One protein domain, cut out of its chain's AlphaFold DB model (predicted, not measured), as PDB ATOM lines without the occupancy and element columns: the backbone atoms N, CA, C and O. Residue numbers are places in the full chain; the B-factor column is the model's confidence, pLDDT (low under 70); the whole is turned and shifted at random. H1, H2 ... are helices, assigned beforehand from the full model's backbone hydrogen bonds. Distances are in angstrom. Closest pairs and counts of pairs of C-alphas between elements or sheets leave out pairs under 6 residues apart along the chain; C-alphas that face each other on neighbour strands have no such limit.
ATOM      1  N   LYS A   4      44.338  72.763  69.277       91.31
ATOM      2  CA  LYS A   4      44.866  71.773  70.232       91.31
ATOM      3  C   LYS A   4      43.875  71.411  71.346       91.31
ATOM      4  O   LYS A   4      43.824  70.256  71.752       91.31
ATOM      5  N   LEU A   5      43.094  72.380  71.834       92.00
ATOM      6  CA  LEU A   5      42.090  72.136  72.873       92.00
ATOM      7  C   LEU A   5      40.924  71.313  72.321       92.00
ATOM      8  O   LEU A   5      40.486  70.378  72.981       92.00
ATOM      9  N   VAL A   6      40.464  71.618  71.104       94.06
ATOM     10  CA  VAL A   6      39.402  70.851  70.435       94.06
ATOM     11  C   VAL A   6      39.838  69.399  70.253       94.06
ATOM     12  O   VAL A   6      39.145  68.501  70.717       94.06
ATOM     13  N   ALA A   7      41.036  69.166  69.705       93.56
ATOM     14  CA  ALA A   7      41.580  67.818  69.532       93.56
ATOM     15  C   ALA A   7      41.686  67.041  70.860       93.56
ATOM     16  O   ALA A   7      41.360  65.855  70.922       93.56
ATOM     17  N   PHE A   8      42.105  67.708  71.940       91.94
ATOM     18  CA  PHE A   8      42.141  67.105  73.272       91.94
ATOM     19  C   PHE A   8      40.740  66.730  73.780       91.94
ATOM     20  O   PHE A   8      40.548  65.615  74.274       91.94
ATOM     21  N   MET A   9      39.762  67.632  73.645       93.75
ATOM     22  CA  MET A   9      38.385  67.407  74.096       93.75
ATOM     23  C   MET A   9      37.703  66.284  73.312       93.75
ATOM     24  O   MET A   9      37.088  65.420  73.935       93.75
ATOM     25  N   THR A  10      37.883  66.226  71.988       94.62
ATOM     26  CA  THR A  10      37.380  65.131  71.143       94.62
ATOM     27  C   THR A  10      37.965  63.790  71.579       94.62
ATOM     28  O   THR A  10      37.218  62.862  71.876       94.62
ATOM     29  N   LYS A  11      39.291  63.703  71.756       92.81
ATOM     30  CA  LYS A  11      39.949  62.471  72.223       92.81
ATOM     31  C   LYS A  11      39.456  62.037  73.608       92.81
ATOM     32  O   LYS A  11      39.310  60.845  73.882       92.81
ATOM     33  N   ARG A  12      39.211  62.991  74.514       91.12
ATOM     34  CA  ARG A  12      38.648  62.701  75.843       91.12
ATOM     35  C   ARG A  12      37.202  62.207  75.739       91.12
ATOM     36  O   ARG A  12      36.852  61.262  76.441       91.12
ATOM     37  N   GLN A  13      36.393  62.810  74.870       92.56
ATOM     38  CA  GLN A  13      35.014  62.398  74.609       92.56
ATOM     39  C   GLN A  13      34.952  60.977  74.038       92.56
ATOM     40  O   GLN A  13      34.214  60.156  74.572       92.56
ATOM     41  N   GLU A  14      35.761  60.656  73.027       93.38
ATOM     42  CA  GLU A  14      35.848  59.310  72.438       93.38
ATOM     43  C   GLU A  14      36.213  58.256  73.486       93.38
ATOM     44  O   GLU A  14      35.572  57.209  73.575       93.38
ATOM     45  N   ARG A  15      37.206  58.550  74.339       92.06
ATOM     46  CA  ARG A  15      37.582  57.662  75.447       92.06
ATOM     47  C   ARG A  15      36.436  57.462  76.427       92.06
ATOM     48  O   ARG A  15      36.186  56.329  76.827       92.06
ATOM     49  N   ARG A  16      35.747  58.540  76.811       90.94
ATOM     50  CA  ARG A  16      34.605  58.467  77.729       90.94
ATOM     51  C   ARG A  16      33.492  57.593  77.146       90.94
ATOM     52  O   ARG A  16      33.082  56.646  77.806       90.94
ATOM     53  N   LEU A  17      33.088  57.844  75.899       92.94
ATOM     54  CA  LEU A  17      32.064  57.056  75.204       92.94
ATOM     55  C   LEU A  17      32.469  55.580  75.083       92.94
ATOM     56  O   LEU A  17      31.644  54.692  75.281       92.94
ATOM     57  N   LYS A  18      33.752  55.296  74.813       93.38
ATOM     58  CA  LYS A  18      34.266  53.921  74.780       93.38
ATOM     59  C   LYS A  18      34.123  53.227  76.139       93.38
ATOM     60  O   LYS A  18      33.685  52.083  76.181       93.38
ATOM     61  N   TRP A  19      34.446  53.905  77.240       91.25
ATOM     62  CA  TRP A  19      34.289  53.355  78.592       91.25
ATOM     63  C   TRP A  19      32.827  53.190  79.017       91.25
ATOM     64  O   TRP A  19      32.484  52.152  79.575       91.25
ATOM     65  N   GLU A  20      31.957  54.155  78.707       92.50
ATOM     66  CA  GLU A  20      30.503  54.033  78.913       92.50
ATOM     67  C   GLU A  20      29.951  52.810  78.166       92.50
ATOM     68  O   GLU A  20      29.147  52.034  78.693       92.50
ATOM     69  N   ARG A  21      30.450  52.586  76.945       94.81
ATOM     70  CA  ARG A  21      30.089  51.423  76.143       94.81
ATOM     71  C   ARG A  21      30.589  50.114  76.750       94.81
ATOM     72  O   ARG A  21      29.807  49.172  76.839       94.81
ATOM     73  N   ILE A  22      31.848  50.059  77.192       94.19
ATOM     74  CA  ILE A  22      32.409  48.897  77.904       94.19
ATOM     75  C   ILE A  22      31.564  48.585  79.142       94.19
ATOM     76  O   ILE A  22      31.187  47.434  79.334       94.19
ATOM     77  N   GLY A  23      31.209  49.601  79.934       92.56
ATOM     78  CA  GLY A  23      30.352  49.442  81.109       92.56
ATOM     79  C   GLY A  23      28.979  48.870  80.762       92.56
ATOM     80  O   GLY A  23      28.543  47.919  81.397       92.56
ATOM     81  N   THR A  24      28.346  49.370  79.694       95.12
ATOM     82  CA  THR A  24      27.054  48.844  79.215       95.12
ATOM     83  C   THR A  24      27.148  47.360  78.839       95.12
ATOM     84  O   THR A  24      26.313  46.560  79.259       95.12
ATOM     85  N   VAL A  25      28.157  46.981  78.046       96.00
ATOM     86  CA  VAL A  25      28.354  45.584  77.617       96.00
ATOM     87  C   VAL A  25      28.663  44.695  78.823       96.00
ATOM     88  O   VAL A  25      28.091  43.616  78.937       96.00
ATOM     89  N   LYS A  26      29.503  45.167  79.752       94.38
ATOM     90  CA  LYS A  26      29.835  44.464  80.997       94.38
ATOM     91  C   LYS A  26      28.583  44.184  81.832       94.38
ATOM     92  O   LYS A  26      28.326  43.033  82.160       94.38
ATOM     93  N   SER A  27      27.753  45.198  82.089       93.75
ATOM     94  CA  SER A  27      26.490  45.019  82.818       93.75
ATOM     95  C   SER A  27      25.578  43.982  82.157       93.75
ATOM     96  O   SER A  27      24.960  43.191  82.853       93.75
ATOM     97  N   ARG A  28      25.526  43.928  80.821       96.44
ATOM     98  CA  ARG A  28      24.732  42.922  80.093       96.44
ATOM     99  C   ARG A  28      25.332  41.513  80.163       96.44
ATOM    100  O   ARG A  28      24.585  40.544  80.189       96.44
ATOM    101  N   LEU A  29      26.657  41.383  80.224       95.88
ATOM    102  CA  LEU A  29      27.327  40.099  80.477       95.88
ATOM    103  C   LEU A  29      27.086  39.591  81.911       95.88
ATOM    104  O   LEU A  29      27.030  38.377  82.127       95.88
ATOM    105  N   ALA A  30      26.892  40.493  82.876       94.56
ATOM    106  CA  ALA A  30      26.453  40.121  84.218       94.56
ATOM    107  C   ALA A  30      25.027  39.534  84.198       94.56
ATOM    108  O   ALA A  30      24.790  38.509  84.835       94.56
ATOM    109  N   LEU A  31      24.110  40.099  83.395       95.69
ATOM    110  CA  LEU A  31      22.767  39.524  83.193       95.69
ATOM    111  C   LEU A  31      22.839  38.119  82.576       95.69
ATOM    112  O   LEU A  31      22.199  37.202  83.072       95.69
ATOM    113  N   LEU A  32      23.695  37.908  81.565       96.06
ATOM    114  CA  LEU A  32      23.950  36.567  81.017       96.06
ATOM    115  C   LEU A  32      24.385  35.578  82.109       96.06
ATOM    116  O   LEU A  32      23.955  34.428  82.102       96.06
ATOM    117  N   SER A  33      25.240  36.011  83.038       93.94
ATOM    118  CA  SER A  33      25.686  35.164  84.148       93.94
ATOM    119  C   SER A  33      24.532  34.811  85.082       93.94
ATOM    120  O   SER A  33      24.381  33.641  85.419       93.94
ATOM    121  N   ALA A  34      23.682  35.782  85.422       93.38
ATOM    122  CA  ALA A  34      22.499  35.562  86.253       93.38
ATOM    123  C   ALA A  34      21.485  34.610  85.589       93.38
ATOM    124  O   ALA A  34      21.026  33.657  86.220       93.38
ATOM    125  N   SER A  35      21.187  34.802  84.299       94.50
ATOM    126  CA  SER A  35      20.324  33.894  83.527       94.50
ATOM    127  C   SER A  35      20.903  32.483  83.445       94.50
ATOM    128  O   SER A  35      20.176  31.495  83.560       94.50
ATOM    129  N   LEU A  36      22.223  32.364  83.290       92.94
ATOM    130  CA  LEU A  36      22.892  31.069  83.266       92.94
ATOM    131  C   LEU A  36      22.846  30.388  84.643       92.94
ATOM    132  O   LEU A  36      22.533  29.206  84.721       92.94
ATOM    133  N   GLU A  37      23.075  31.115  85.736       91.12
ATOM    134  CA  GLU A  37      22.918  30.587  87.097       91.12
ATOM    135  C   GLU A  37      21.488  30.086  87.345       91.12
ATOM    136  O   GLU A  37      21.306  28.962  87.820       91.12
ATOM    137  N   LYS A  38      20.476  30.860  86.930       91.88
ATOM    138  CA  LYS A  38      19.061  30.468  86.982       91.88
ATOM    139  C   LYS A  38      18.806  29.179  86.201       91.88
ATOM    140  O   LYS A  38      18.225  28.247  86.758       91.88
ATOM    141  N   ALA A  39      19.279  29.082  84.958       89.56
ATOM    142  CA  ALA A  39      19.148  27.868  84.149       89.56
ATOM    143  C   ALA A  39      19.850  26.657  84.798       89.56
ATOM    144  O   ALA A  39      19.332  25.541  84.757       89.56
ATOM    145  N   GLY A  40      20.985  26.888  85.462       87.06
ATOM    146  CA  GLY A  40      21.755  25.859  86.159       87.06
ATOM    147  C   GLY A  40      21.019  25.213  87.333       87.06
ATOM    148  O   GLY A  40      21.175  24.017  87.565       87.06
ATOM    149  N   THR A  41      20.167  25.962  88.041       84.81
ATOM    150  CA  THR A  41      19.387  25.421  89.176       84.81
ATOM    151  C   THR A  41      18.404  24.315  88.784       84.81
ATOM    152  O   THR A  41      18.008  23.522  89.634       84.81
ATOM    153  N   SER A  42      18.017  24.252  87.507       78.31
ATOM    154  CA  SER A  42      17.052  23.277  86.985       78.31
ATOM    155  C   SER A  42      17.707  22.029  86.380       78.31
ATOM    156  O   SER A  42      17.000  21.135  85.916       78.31
ATOM    157  N   LEU A  43      19.040  21.958  86.357       73.12
ATOM    158  CA  LEU A  43      19.767  20.849  85.744       73.12
ATOM    159  C   LEU A  43      19.965  19.669  86.687       73.12
ATOM    160  O   LEU A  43      20.048  19.806  87.908       73.12
ATOM    161  N   LYS A  44      20.092  18.481  86.089       72.38
ATOM    162  CA  LYS A  44      20.472  17.280  86.829       72.38
ATOM    163  C   LYS A  44      21.950  17.373  87.201       72.38
ATOM    164  O   LYS A  44      22.759  17.909  86.451       72.38
ATOM    165  N   ALA A  45      22.325  16.766  88.328       63.44
ATOM    166  CA  ALA A  45      23.701  16.767  88.838       63.44
ATOM    167  C   ALA A  45      24.756  16.225  87.842       63.44
ATOM    168  O   ALA A  45      25.944  16.500  88.003       63.44
ATOM    169  N   ASN A  46      24.328  15.483  86.814       63.50
ATOM    170  CA  ASN A  46      25.199  14.866  85.813       63.50
ATOM    171  C   ASN A  46      25.341  15.664  84.506       63.50
ATOM    172  O   ASN A  46      26.090  15.236  83.625       63.50
ATOM    173  N   ASP A  47      24.689  16.821  84.376       79.88
ATOM    174  CA  ASP A  47      24.768  17.618  83.155       79.88
ATOM    175  C   ASP A  47      25.966  18.577  83.192       79.88
ATOM    176  O   ASP A  47      26.180  19.334  84.141       79.88
ATOM    177  N   ALA A  48      26.771  18.554  82.129       85.56
ATOM    178  CA  ALA A  48      27.829  19.535  81.936       85.56
ATOM    179  C   ALA A  48      27.232  20.921  81.718       85.56
ATOM    180  O   ALA A  48      26.379  21.098  80.847       85.56
ATOM    181  N   PHE A  49      27.738  21.911  82.451       88.88
ATOM    182  CA  PHE A  49      27.221  23.273  82.383       88.88
ATOM    183  C   PHE A  49      28.314  24.296  82.044       88.88
ATOM    184  O   PHE A  49      29.381  24.257  82.674       88.88
ATOM    185  N   PRO A  50      28.104  25.182  81.051       91.50
ATOM    186  CA  PRO A  50      29.095  26.180  80.683       91.50
ATOM    187  C   PRO A  50      29.242  27.243  81.765       91.50
ATOM    188  O   PRO A  50      28.347  27.483  82.572       91.50
ATOM    189  N   HIS A  51      30.365  27.949  81.726       90.06
ATOM    190  CA  HIS A  51      30.455  29.271  82.320       90.06
ATOM    191  C   HIS A  51      30.027  30.317  81.278       90.06
ATOM    192  O   HIS A  51      30.222  30.115  80.079       90.06
ATOM    193  N   ALA A  52      29.506  31.472  81.707       92.88
ATOM    194  CA  ALA A  52      29.038  32.528  80.797       92.88
ATOM    195  C   ALA A  52      30.106  32.940  79.765       92.88
ATOM    196  O   ALA A  52      29.809  33.169  78.594       92.88
ATOM    197  N   VAL A  53      31.378  32.936  80.176       91.56
ATOM    198  CA  VAL A  53      32.528  33.196  79.294       91.56
ATOM    199  C   VAL A  53      32.613  32.250  78.089       91.56
ATOM    200  O   VAL A  53      33.034  32.687  77.022       91.56
ATOM    201  N   ASP A  54      32.207  30.983  78.197       90.88
ATOM    202  CA  ASP A  54      32.225  30.056  77.053       90.88
ATOM    203  C   ASP A  54      31.107  30.333  76.063       90.88
ATOM    204  O   ASP A  54      31.219  29.961  74.900       90.88
ATOM    205  N   LEU A  55      30.057  31.027  76.502       94.44
ATOM    206  CA  LEU A  55      28.972  31.433  75.623       94.44
ATOM    207  C   LEU A  55      29.308  32.720  74.853       94.44
ATOM    208  O   LEU A  55      28.707  33.004  73.823       94.44
ATOM    209  N   THR A  56      30.327  33.475  75.278       94.25
ATOM    210  CA  THR A  56      30.729  34.725  74.600       94.25
ATOM    211  C   THR A  56      31.300  34.528  73.194       94.25
ATOM    212  O   THR A  56      31.370  35.494  72.438       94.25
ATOM    213  N   SER A  57      31.700  33.306  72.815       91.38
ATOM    214  CA  SER A  57      32.100  32.996  71.433       91.38
ATOM    215  C   SER A  57      30.919  32.861  70.473       91.38
ATOM    216  O   SER A  57      31.134  32.874  69.263       91.38
ATOM    217  N   PHE A  58      29.698  32.704  70.986       95.31
ATOM    218  CA  PHE A  58      28.502  32.591  70.163       95.31
ATOM    219  C   PHE A  58      28.037  33.979  69.718       95.31
ATOM    220  O   PHE A  58      27.998  34.932  70.506       95.31
ATOM    221  N   ILE A  59      27.702  34.101  68.434       96.06
ATOM    222  CA  ILE A  59      27.356  35.387  67.824       96.06
ATOM    223  C   ILE A  59      26.074  35.965  68.427       96.06
ATOM    224  O   ILE A  59      25.965  37.172  68.581       96.06
ATOM    225  N   GLU A  60      25.154  35.107  68.850       97.19
ATOM    226  CA  GLU A  60      23.871  35.442  69.458       97.19
ATOM    227  C   GLU A  60      24.064  36.245  70.749       97.19
ATOM    228  O   GLU A  60      23.437  37.289  70.937       97.19
ATOM    229  N   ILE A  61      25.011  35.819  71.596       96.94
ATOM    230  CA  ILE A  61      25.384  36.557  72.807       96.94
ATOM    231  C   ILE A  61      25.942  37.924  72.435       96.94
ATOM    232  O   ILE A  61      25.527  38.939  72.998       96.94
ATOM    233  N   ARG A  62      26.858  37.962  71.463       95.94
ATOM    234  CA  ARG A  62      27.475  39.204  71.002       95.94
ATOM    235  C   ARG A  62      26.435  40.188  70.462       95.94
ATOM    236  O   ARG A  62      26.460  41.354  70.849       95.94
ATOM    237  N   THR A  63      25.495  39.716  69.646       96.50
ATOM    238  CA  THR A  63      24.407  40.521  69.080       96.50
ATOM    239  C   THR A  63      23.570  41.180  70.170       96.50
ATOM    240  O   THR A  63      23.297  42.373  70.064       96.50
ATOM    241  N   ILE A  64      23.214  40.447  71.231       96.25
ATOM    242  CA  ILE A  64      22.427  40.988  72.348       96.25
ATOM    243  C   ILE A  64      23.249  42.013  73.133       96.25
ATOM    244  O   ILE A  64      22.822  43.157  73.310       96.25
ATOM    245  N   VAL A  65      24.456  41.657  73.583       96.69
ATOM    246  CA  VAL A  65      25.213  42.555  74.468       96.69
ATOM    247  C   VAL A  65      25.715  43.812  73.752       96.69
ATOM    248  O   VAL A  65      25.822  44.866  74.385       96.69
ATOM    249  N   GLU A  66      25.949  43.746  72.435       96.06
ATOM    250  CA  GLU A  66      26.357  44.875  71.589       96.06
ATOM    251  C   GLU A  66      25.176  45.686  71.008       96.06
ATOM    252  O   GLU A  66      25.403  46.595  70.206       96.06
ATOM    253  N   LEU A  67      23.926  45.497  71.451       96.25
ATOM    254  CA  LEU A  67      22.822  46.405  71.083       96.25
ATOM    255  C   LEU A  67      23.098  47.861  71.519       96.25
ATOM    256  O   LEU A  67      23.838  48.073  72.484       96.25
ATOM    257  N   PRO A  68      22.535  48.901  70.880       95.56
ATOM    258  CA  PRO A  68      22.687  50.289  71.333       95.56
ATOM    259  C   PRO A  68      22.346  50.483  72.820       95.56
ATOM    260  O   PRO A  68      21.503  49.773  73.366       95.56
ATOM    261  N   SER A  69      23.004  51.430  73.499       90.12
ATOM    262  CA  SER A  69      22.795  51.670  74.942       90.12
ATOM    263  C   SER A  69      21.400  52.221  75.275       90.12
ATOM    264  O   SER A  69      20.985  52.158  76.424       90.12
ATOM    265  N   SER A  70      20.667  52.724  74.278       91.88
ATOM    266  CA  SER A  70      19.258  53.114  74.407       91.88
ATOM    267  C   SER A  70      18.310  51.925  74.580       91.88
ATOM    268  O   SER A  70      17.177  52.118  75.011       91.88
ATOM    269  N   ILE A  71      18.746  50.709  74.238       94.62
ATOM    270  CA  ILE A  71      17.936  49.500  74.369       94.62
ATOM    271  C   ILE A  71      18.164  48.898  75.754       94.62
ATOM    272  O   ILE A  71      19.287  48.513  76.106       94.62
ATOM    273  N   HIS A  72      17.088  48.804  76.529       91.75
ATOM    274  CA  HIS A  72      17.084  48.068  77.783       91.75
ATOM    275  C   HIS A  72      16.996  46.566  77.493       91.75
ATOM    276  O   HIS A  72      16.166  46.138  76.697       91.75
ATOM    277  N   ILE A  73      17.883  45.788  78.109       93.25
ATOM    278  CA  ILE A  73      17.920  44.329  77.988       93.25
ATOM    279  C   ILE A  73      17.571  43.775  79.357       93.25
ATOM    280  O   ILE A  73      18.174  44.196  80.344       93.25
ATOM    281  N   THR A  74      16.608  42.864  79.392       91.75
ATOM    282  CA  THR A  74      16.191  42.148  80.595       91.75
ATOM    283  C   THR A  74      16.754  40.725  80.584       91.75
ATOM    284  O   THR A  74      17.259  40.261  79.556       91.75
ATOM    285  N   ASP A  75      16.673  40.028  81.716       83.44
ATOM    286  CA  ASP A  75      17.207  38.667  81.876       83.44
ATOM    287  C   ASP A  75      16.542  37.670  80.908       83.44
ATOM    288  O   ASP A  75      17.189  36.765  80.373       83.44
ATOM    289  N   GLU A  76      15.265  37.891  80.578       89.44
ATOM    290  CA  GLU A  76      14.492  37.028  79.678       89.44
ATOM    291  C   GLU A  76      15.068  36.974  78.256       89.44
ATOM    292  O   GLU A  76      14.828  36.009  77.528       89.44
ATOM    293  N   ALA A  77      15.846  37.987  77.855       91.38
ATOM    294  CA  ALA A  77      16.500  38.011  76.550       91.38
ATOM    295  C   ALA A  77      17.515  36.868  76.390       91.38
ATOM    296  O   ALA A  77      17.702  36.362  75.283       91.38
ATOM    297  N   PHE A  78      18.161  36.449  77.483       95.06
ATOM    298  CA  PHE A  78      19.088  35.319  77.471       95.06
ATOM    299  C   PHE A  78      18.366  33.994  77.710       95.06
ATOM    300  O   PHE A  78      18.694  33.006  77.053       95.06
ATOM    301  N   ASP A  79      17.352  33.976  78.579       91.50
ATOM    302  CA  ASP A  79      16.609  32.761  78.944       91.50
ATOM    303  C   ASP A  79      16.082  31.992  77.715       91.50
ATOM    304  O   ASP A  79      16.097  30.763  77.699       91.50
ATOM    305  N   GLN A  80      15.670  32.701  76.656       90.44
ATOM    306  CA  GLN A  80      15.133  32.087  75.433       90.44
ATOM    307  C   GLN A  80      16.187  31.379  74.572       90.44
ATOM    308  O   GLN A  80      15.871  30.400  73.898       90.44
ATOM    309  N   ILE A  81      17.429  31.868  74.568       94.62
ATOM    310  CA  ILE A  81      18.499  31.346  73.703       94.62
ATOM    311  C   ILE A  81      19.448  30.398  74.436       94.62
ATOM    312  O   ILE A  81      20.145  29.604  73.804       94.62
ATOM    313  N   LEU A  82      19.486  30.471  75.769       94.25
ATOM    314  CA  LEU A  82      20.399  29.688  76.593       94.25
ATOM    315  C   LEU A  82      20.276  28.172  76.386       94.25
ATOM    316  O   LEU A  82      21.330  27.552  76.244       94.25
ATOM    317  N   PRO A  83      19.077  27.556  76.323       92.81
ATOM    318  CA  PRO A  83      18.970  26.106  76.160       92.81
ATOM    319  C   PRO A  83      19.707  25.590  74.918       92.81
ATOM    320  O   PRO A  83      20.525  24.678  75.020       92.81
ATOM    321  N   ASP A  84      19.492  26.232  73.767       94.25
ATOM    322  CA  ASP A  84      20.158  25.870  72.512       94.25
ATOM    323  C   ASP A  84      21.678  26.108  72.574       94.25
ATOM    324  O   ASP A  84      22.471  25.251  72.175       94.25
ATOM    325  N   LEU A  85      22.105  27.243  73.136       95.31
ATOM    326  CA  LEU A  85      23.525  27.567  73.290       95.31
ATOM    327  C   LEU A  85      24.260  26.586  74.209       95.31
ATOM    328  O   LEU A  85      25.386  26.185  73.905       95.31
ATOM    329  N   ILE A  86      23.631  26.173  75.311       92.62
ATOM    330  CA  ILE A  86      24.175  25.171  76.233       92.62
ATOM    331  C   ILE A  86      24.323  23.832  75.509       92.62
ATOM    332  O   ILE A  86      25.395  23.230  75.583       92.62
ATOM    333  N   SER A  87      23.307  23.390  74.760       90.75
ATOM    334  CA  SER A  87      23.382  22.149  73.980       90.75
ATOM    335  C   SER A  87      24.501  22.192  72.937       90.75
ATOM    336  O   SER A  87      25.308  21.263  72.859       90.75
ATOM    337  N   ARG A  88      24.630  23.290  72.180       93.00
ATOM    338  CA  ARG A  88      25.734  23.465  71.220       93.00
ATOM    339  C   ARG A  88      27.099  23.462  71.901       93.00
ATOM    340  O   ARG A  88      28.032  22.833  71.401       93.00
ATOM    341  N   TRP A  89      27.219  24.125  73.049       92.69
ATOM    342  CA  TRP A  89      28.447  24.113  73.840       92.69
ATOM    343  C   TRP A  89      28.801  22.702  74.328       92.69
ATOM    344  O   TRP A  89      29.960  22.304  74.212       92.69
ATOM    345  N   GLN A  90      27.832  21.923  74.821       87.81
ATOM    346  CA  GLN A  90      28.055  20.538  75.253       87.81
ATOM    347  C   GLN A  90      28.594  19.682  74.098       87.81
ATOM    348  O   GLN A  90      29.591  18.975  74.271       87.81
ATOM    349  N   ILE A  91      27.998  19.809  72.907       86.62
ATOM    350  CA  ILE A  91      28.439  19.107  71.695       86.62
ATOM    351  C   ILE A  91      29.884  19.488  71.329       86.62
ATOM    352  O   ILE A  91      30.709  18.593  71.127       86.62
ATOM    353  N   ASP A  92      30.225  20.785  71.293       88.50
ATOM    354  CA  ASP A  92      31.598  21.250  71.002       88.50
ATOM    355  C   ASP A  92      32.608  20.686  72.009       88.50
ATOM    356  O   ASP A  92      33.654  20.131  71.658       88.50
ATOM    357  N   VAL A  93      32.266  20.787  73.290       86.19
ATOM    358  CA  VAL A  93      33.073  20.284  74.397       86.19
ATOM    359  C   VAL A  93      33.376  18.803  74.243       86.19
ATOM    360  O   VAL A  93      34.523  18.383  74.429       86.19
ATOM    361  N   MET A  94      32.356  18.014  73.930       83.31
ATOM    362  CA  MET A  94      32.492  16.576  73.783       83.31
ATOM    363  C   MET A  94      33.324  16.229  72.557       83.31
ATOM    364  O   MET A  94      34.243  15.417  72.665       83.31
ATOM    365  N   ALA A  95      33.067  16.883  71.421       83.44
ATOM    366  CA  ALA A  95      33.851  16.701  70.206       83.44
ATOM    367  C   ALA A  95      35.340  16.969  70.472       83.44
ATOM    368  O   ALA A  95      36.198  16.162  70.118       83.44
ATOM    369  N   ARG A  96      35.654  18.040  71.206       84.19
ATOM    370  CA  ARG A  96      37.033  18.399  71.555       84.19
ATOM    371  C   ARG A  96      37.683  17.429  72.534       84.19
ATOM    372  O   ARG A  96      38.873  17.152  72.393       84.19
ATOM    373  N   LEU A  97      36.940  16.913  73.515       82.00
ATOM    374  CA  LEU A  97      37.438  15.850  74.393       82.00
ATOM    375  C   LEU A  97      37.724  14.576  73.591       82.00
ATOM    376  O   LEU A  97      38.799  14.003  73.743       82.00
ATOM    377  N   LYS A  98      36.822  14.187  72.684       80.06
ATOM    378  CA  LYS A  98      36.987  13.021  71.806       80.06
ATOM    379  C   LYS A  98      38.227  13.148  70.923       80.06
ATOM    380  O   LYS A  98      39.046  12.239  70.897       80.06
ATOM    381  N   THR A  99      38.405  14.289  70.255       83.00
ATOM    382  CA  THR A  99      39.588  14.552  69.419       83.00
ATOM    383  C   THR A  99      40.878  14.578  70.234       83.00
ATOM    384  O   THR A  99      41.920  14.158  69.748       83.00
ATOM    385  N   LYS A 100      40.836  15.078  71.473       79.19
ATOM    386  CA  LYS A 100      42.031  15.162  72.318       79.19
ATOM    387  C   LYS A 100      42.432  13.813  72.924       79.19
ATOM    388  O   LYS A 100      43.603  13.624  73.235       79.19
ATOM    389  N   PHE A 101      41.474  12.913  73.119       77.19
ATOM    390  CA  PHE A 101      41.669  11.633  73.796       77.19
ATOM    391  C   PHE A 101      41.232  10.459  72.913       77.19
ATOM    392  O   PHE A 101      40.585   9.524  73.386       77.19
ATOM    393  N   THR A 102      41.593  10.510  71.628       74.12
ATOM    394  CA  THR A 102      41.266   9.478  70.631       74.12
ATOM    395  C   THR A 102      41.703   8.089  71.067       74.12
ATOM    396  O   THR A 102      40.976   7.128  70.842       74.12
ATOM    397  N   ASP A 103      42.840   7.982  71.751       67.81
ATOM    398  CA  ASP A 103      43.390   6.697  72.186       67.81
ATOM    399  C   ASP A 103      42.476   6.014  73.214       67.81
ATOM    400  O   ASP A 103      42.227   4.816  73.133       67.81
ATOM    401  N   ILE A 104      41.873   6.790  74.120       66.69
ATOM    402  CA  ILE A 104      40.922   6.281  75.123       66.69
ATOM    403  C   ILE A 104      39.637   5.809  74.444       66.69
ATOM    404  O   ILE A 104      39.078   4.771  74.801       66.69
ATOM    405  N   VAL A 105      39.177   6.561  73.444       66.31
ATOM    406  CA  VAL A 105      37.965   6.245  72.681       66.31
ATOM    407  C   VAL A 105      38.157   4.947  71.893       66.31
ATOM    408  O   VAL A 105      37.286   4.081  71.941       66.31
ATOM    409  N   SER A 106      39.315   4.767  71.252       65.56
ATOM    410  CA  SER A 106      39.661   3.550  70.505       65.56
ATOM    411  C   SER A 106      39.719   2.304  71.394       65.56
ATOM    412  O   SER A 106      39.245   1.246  70.994       65.56
ATOM    413  N   ILE A 107      40.237   2.430  72.622       59.84
ATOM    414  CA  ILE A 107      40.313   1.321  73.593       59.84
ATOM    415  C   ILE A 107      38.925   0.938  74.128       59.84
ATOM    416  O   ILE A 107      38.703  -0.195  74.547       59.84
ATOM    417  N   SER A 108      37.976   1.874  74.127       59.16
ATOM    418  CA  SER A 108      36.659   1.658  74.730       59.16
ATOM    419  C   SER A 108      35.719   0.816  73.861       59.16
ATOM    420  O   SER A 108      34.707   0.355  74.376       59.16
ATOM    421  N   GLY A 109      36.007   0.631  72.563       59.47
ATOM    422  CA  GLY A 109      35.179  -0.169  71.641       59.47
ATOM    423  C   GLY A 109      33.722   0.300  71.503       59.47
ATOM    424  O   GLY A 109      32.885  -0.422  70.968       59.47
ATOM    425  N   CYS A 110      33.406   1.493  72.009       55.59
ATOM    426  CA  CYS A 110      32.042   1.930  72.245       55.59
ATOM    427  C   CYS A 110      31.512   2.741  71.044       55.59
ATOM    428  O   CYS A 110      32.179   3.692  70.615       55.59
ATOM    429  N   PRO A 111      30.340   2.386  70.482       50.81
ATOM    430  CA  PRO A 111      29.779   3.055  69.307       50.81
ATOM    431  C   PRO A 111      29.214   4.451  69.624       50.81
ATOM    432  O   PRO A 111      29.193   5.318  68.747       50.81
ATOM    433  N   GLU A 112      28.802   4.690  70.872       61.16
ATOM    434  CA  GLU A 112      28.180   5.934  71.331       61.16
ATOM    435  C   GLU A 112      29.223   6.879  71.973       61.16
ATOM    436  O   GLU A 112      29.867   6.532  72.966       61.16
ATOM    437  N   PRO A 113      29.405   8.112  71.457       56.28
ATOM    438  CA  PRO A 113      30.403   9.062  71.962       56.28
ATOM    439  C   PRO A 113      30.222   9.500  73.422       56.28
ATOM    440  O   PRO A 113      31.131  10.112  73.977       56.28
ATOM    441  N   LEU A 114      29.057   9.257  74.024       62.84
ATOM    442  CA  LEU A 114      28.717   9.706  75.376       62.84
ATOM    443  C   LEU A 114      29.035   8.677  76.457       62.84
ATOM    444  O   LEU A 114      29.361   9.055  77.581       62.84
ATOM    445  N   GLU A 115      28.982   7.389  76.134       73.12
ATOM    446  CA  GLU A 115      29.102   6.337  77.145       73.12
ATOM    447  C   GLU A 115      30.515   6.262  77.726       73.12
ATOM    448  O   GLU A 115      30.671   6.072  78.932       73.12
ATOM    449  N   PHE A 116      31.550   6.523  76.918       79.69
ATOM    450  CA  PHE A 116      32.927   6.420  77.406       79.69
ATOM    451  C   PHE A 116      33.246   7.427  78.519       79.69
ATOM    452  O   PHE A 116      34.041   7.130  79.411       79.69
ATOM    453  N   LEU A 117      32.627   8.615  78.494       84.50
ATOM    454  CA  LEU A 117      32.804   9.644  79.525       84.50
ATOM    455  C   LEU A 117      32.150   9.251  80.854       84.50
ATOM    456  O   LEU A 117      32.569   9.752  81.898       84.50
ATOM    457  N   PRO A 171      39.341  46.043  71.712       94.62
ATOM    458  CA  PRO A 171      37.944  46.189  71.306       94.62
ATOM    459  C   PRO A 171      36.994  46.237  72.511       94.62
ATOM    460  O   PRO A 171      37.268  45.658  73.559       94.62
ATOM    461  N   VAL A 172      35.866  46.939  72.366       94.25
ATOM    462  CA  VAL A 172      34.895  47.161  73.456       94.25
ATOM    463  C   VAL A 172      34.404  45.847  74.061       94.25
ATOM    464  O   VAL A 172      34.396  45.713  75.281       94.25
ATOM    465  N   PHE A 173      34.012  44.890  73.218       94.75
ATOM    466  CA  PHE A 173      33.509  43.592  73.662       94.75
ATOM    467  C   PHE A 173      34.564  42.816  74.447       94.75
ATOM    468  O   PHE A 173      34.303  42.416  75.575       94.75
ATOM    469  N   ASP A 174      35.779  42.689  73.913       91.88
ATOM    470  CA  ASP A 174      36.868  41.966  74.579       91.88
ATOM    471  C   ASP A 174      37.248  42.612  75.921       91.88
ATOM    472  O   ASP A 174      37.471  41.913  76.909       91.88
ATOM    473  N   ALA A 175      37.267  43.950  75.988       91.44
ATOM    474  CA  ALA A 175      37.505  44.680  77.232       91.44
ATOM    475  C   ALA A 175      36.377  44.462  78.258       91.44
ATOM    476  O   ALA A 175      36.653  44.345  79.450       91.44
ATOM    477  N   ALA A 176      35.122  44.377  77.807       93.44
ATOM    478  CA  ALA A 176      33.978  44.087  78.666       93.44
ATOM    479  C   ALA A 176      33.978  42.634  79.168       93.44
ATOM    480  O   ALA A 176      33.797  42.416  80.361       93.44
ATOM    481  N   VAL A 177      34.262  41.656  78.299       92.06
ATOM    482  CA  VAL A 177      34.435  40.235  78.659       92.06
ATOM    483  C   VAL A 177      35.560  40.079  79.680       92.06
ATOM    484  O   VAL A 177      35.380  39.408  80.695       92.06
ATOM    485  N   GLN A 178      36.701  40.743  79.461       87.88
ATOM    486  CA  GLN A 178      37.805  40.754  80.420       87.88
ATOM    487  C   GLN A 178      37.429  41.468  81.726       87.88
ATOM    488  O   GLN A 178      37.856  41.049  82.796       87.88
ATOM    489  N   GLY A 179      36.649  42.546  81.660       88.50
ATOM    490  CA  GLY A 179      36.200  43.277  82.842       88.50
ATOM    491  C   GLY A 179      35.176  42.518  83.684       88.50
ATOM    492  O   GLY A 179      35.180  42.682  84.903       88.50
ATOM    493  N   GLU A 180      34.315  41.713  83.059       90.75
ATOM    494  CA  GLU A 180      33.289  40.911  83.738       90.75
ATOM    495  C   GLU A 180      33.856  39.599  84.274       90.75
ATOM    496  O   GLU A 180      33.750  39.285  85.456       90.75
ATOM    497  N   PHE A 181      34.522  38.832  83.412       87.75
ATOM    498  CA  PHE A 181      34.984  37.490  83.754       87.75
ATOM    499  C   PHE A 181      36.442  37.469  84.225       87.75
ATOM    500  O   PHE A 181      36.980  36.415  84.577       87.75
ATOM    501  N   GLY A 182      37.107  38.625  84.256       83.94
ATOM    502  CA  GLY A 182      38.503  38.751  84.648       83.94
ATOM    503  C   GLY A 182      39.426  37.977  83.708       83.94
ATOM    504  O   GLY A 182      39.282  37.960  82.487       83.94
ATOM    505  N   ASN A 183      40.378  37.264  84.306       70.81
ATOM    506  CA  ASN A 183      41.280  36.368  83.584       70.81
ATOM    507  C   ASN A 183      40.679  34.974  83.327       70.81
ATOM    508  O   ASN A 183      41.424  34.064  82.941       70.81
ATOM    509  N   ARG A 184      39.369  34.769  83.552       69.88
ATOM    510  CA  ARG A 184      38.703  33.533  83.123       69.88
ATOM    511  C   ARG A 184      38.769  33.508  81.602       69.88
ATOM    512  O   ARG A 184      38.161  34.322  80.919       69.88
ATOM    513  N   LYS A 185      39.567  32.594  81.068       66.31
ATOM    514  CA  LYS A 185      39.569  32.309  79.637       66.31
ATOM    515  C   LYS A 185      38.504  31.258  79.374       66.31
ATOM    516  O   LYS A 185      38.271  30.402  80.229       66.31
ATOM    517  N   GLN A 186      37.932  31.300  78.173       62.75
ATOM    518  CA  GLN A 186      37.215  30.160  77.611       62.75
ATOM    519  C   GLN A 186      38.032  28.888  77.850       62.75
ATOM    520  O   GLN A 186      39.274  28.921  77.830       62.75
ATOM    521  N   ARG A 187      37.338  27.777  78.103       60.41
ATOM    522  CA  ARG A 187      37.889  26.499  78.581       60.41
ATOM    523  C   ARG A 187      39.161  25.998  77.878       60.41
ATOM    524  O   ARG A 187      39.911  25.199  78.437       60.41
ATOM    525  N   THR A 188      39.423  26.457  76.662       50.56
ATOM    526  CA  THR A 188      40.417  26.016  75.674       50.56
ATOM    527  C   THR A 188      41.873  25.847  76.121       50.56
ATOM    528  O   THR A 188      42.697  25.548  75.265       50.56
ATOM    529  N   ARG A 189      42.260  26.016  77.394       53.78
ATOM    530  CA  ARG A 189      43.688  26.015  77.771       53.78
ATOM    531  C   ARG A 189      44.085  25.312  79.061       53.78
ATOM    532  O   ARG A 189      45.282  25.274  79.334       53.78
ATOM    533  N   ALA A 190      43.171  24.745  79.850       62.41
ATOM    534  CA  ALA A 190      43.628  23.941  80.982       62.41
ATOM    535  C   ALA A 190      44.338  22.680  80.438       62.41
ATOM    536  O   ALA A 190      43.725  21.928  79.672       62.41
ATOM    537  N   PRO A 191      45.615  22.428  80.785       73.62
ATOM    538  CA  PRO A 191      46.277  21.181  80.432       73.62
ATOM    539  C   PRO A 191      45.602  20.062  81.228       73.62
ATOM    540  O   PRO A 191      45.884  19.843  82.400       73.62
ATOM    541  N   ILE A 192      44.611  19.435  80.608       84.88
ATOM    542  CA  ILE A 192      43.953  18.233  81.107       84.88
ATOM    543  C   ILE A 192      44.699  17.039  80.516       84.88
ATOM    544  O   ILE A 192      44.906  17.009  79.295       84.88
ATOM    545  N   ARG A 193      45.107  16.106  81.378       86.19
ATOM    546  CA  ARG A 193      45.755  14.836  81.031       86.19
ATOM    547  C   ARG A 193      44.845  13.675  81.431       86.19
ATOM    548  O   ARG A 193      44.144  13.814  82.433       86.19
TER     549      ARG A 193
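This is residues 4 to 117 and 171 to 193 of the 272 residues of an uncharacterized protein of Sparassis crispa (UniProt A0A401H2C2). Two long helices, H1 and H5, make a wide L, the last part of H1 coming near the first part of H5, and the short helices H2 and H7 sit within the angle, H7 packed on H1 and H2 touching both long helices. Residues 4 to 17 of H1 stick out as a free arm, which adds to the length, and H6 lies at the far end of H5. The printed part has 137 residues with seven named helices, H1 to H7 in order along the chain, and no named strand; the class is all helix. The whole is loose, with a radius of gyration of the C-alphas of 19.5 A, and spans 72 by 32 by 19 A.

Find C-alpha 4 at (44.866, 71.773, 70.232); from there H1, residues 4 to 40, runs 53.8 A to C-alpha 40 at (21.755, 25.859, 86.159). Next look for H2 at residues 52 to 55, H3 at residues 59 to 65 and H4 at residues 76 to 79. H5, residues 82 to 100, measures 26.4 A, and H6 takes residues 102 to 108. Beyond the cut, H7 runs 14.1 A from residue 172 to residue 181, ending at C-alpha 181 at (34.984, 37.490, 83.754).

Start at H1, whose residues 18 to 30 alone touch H7; the closest C-alphas, of Lys 26 and Ala 176, are 4.8 A apart, and the two run the same way at a steep tilt of 47 degrees. With residues 25 to 29 alone H1 only just touches H3, with 3 pairs of C-alphas within 8 A, the closest being Val 25 and Val 65 at 5.4 A. Its residues 29 to 36 alone touch H2, closest at the C-alphas of Ser 33 and Ala 52, 5.4 A. Its residues 31 to 39 alone touch H4, closest at the C-alphas of Ser 35 and Asp 79, 6.0 A. H1 and H5 are close but not clearly touching, about perpendicular at 87 degrees, with the closest C-alphas, of Leu 36 and Leu 82, 7.3 A apart. Residues 85 to 89 of H5 alone touch H2, closest at the C-alphas of Leu 55 and Leu 85, 7.1 A. H6 is close to H5 but not clearly touching, the closest C-alphas, of Lys 98 and Val 105, being 6.9 A apart. H5 and H7 are apart. In H1, H3, H5, H6 and H7 every O i to N i+4 pair is within hydrogen-bond range; H2 and H4 are too short for such a pair.

The two C-alphas farthest apart, of Leu 5 and Gly 109, are 72.6 A apart. Residues 118 to 170 are not printed, and C-alphas 117 and 171 stand 37.8 A apart across this cut. The link from H1 to H2 is long, and its residues 41 to 46 stand free. Residues 182 to 193 hold no named element. Look at the B-factor column for pLDDT under 70 at residues 45 to 46, 103 to 114 and 184 to 190; the mean of the printed part is 85.7.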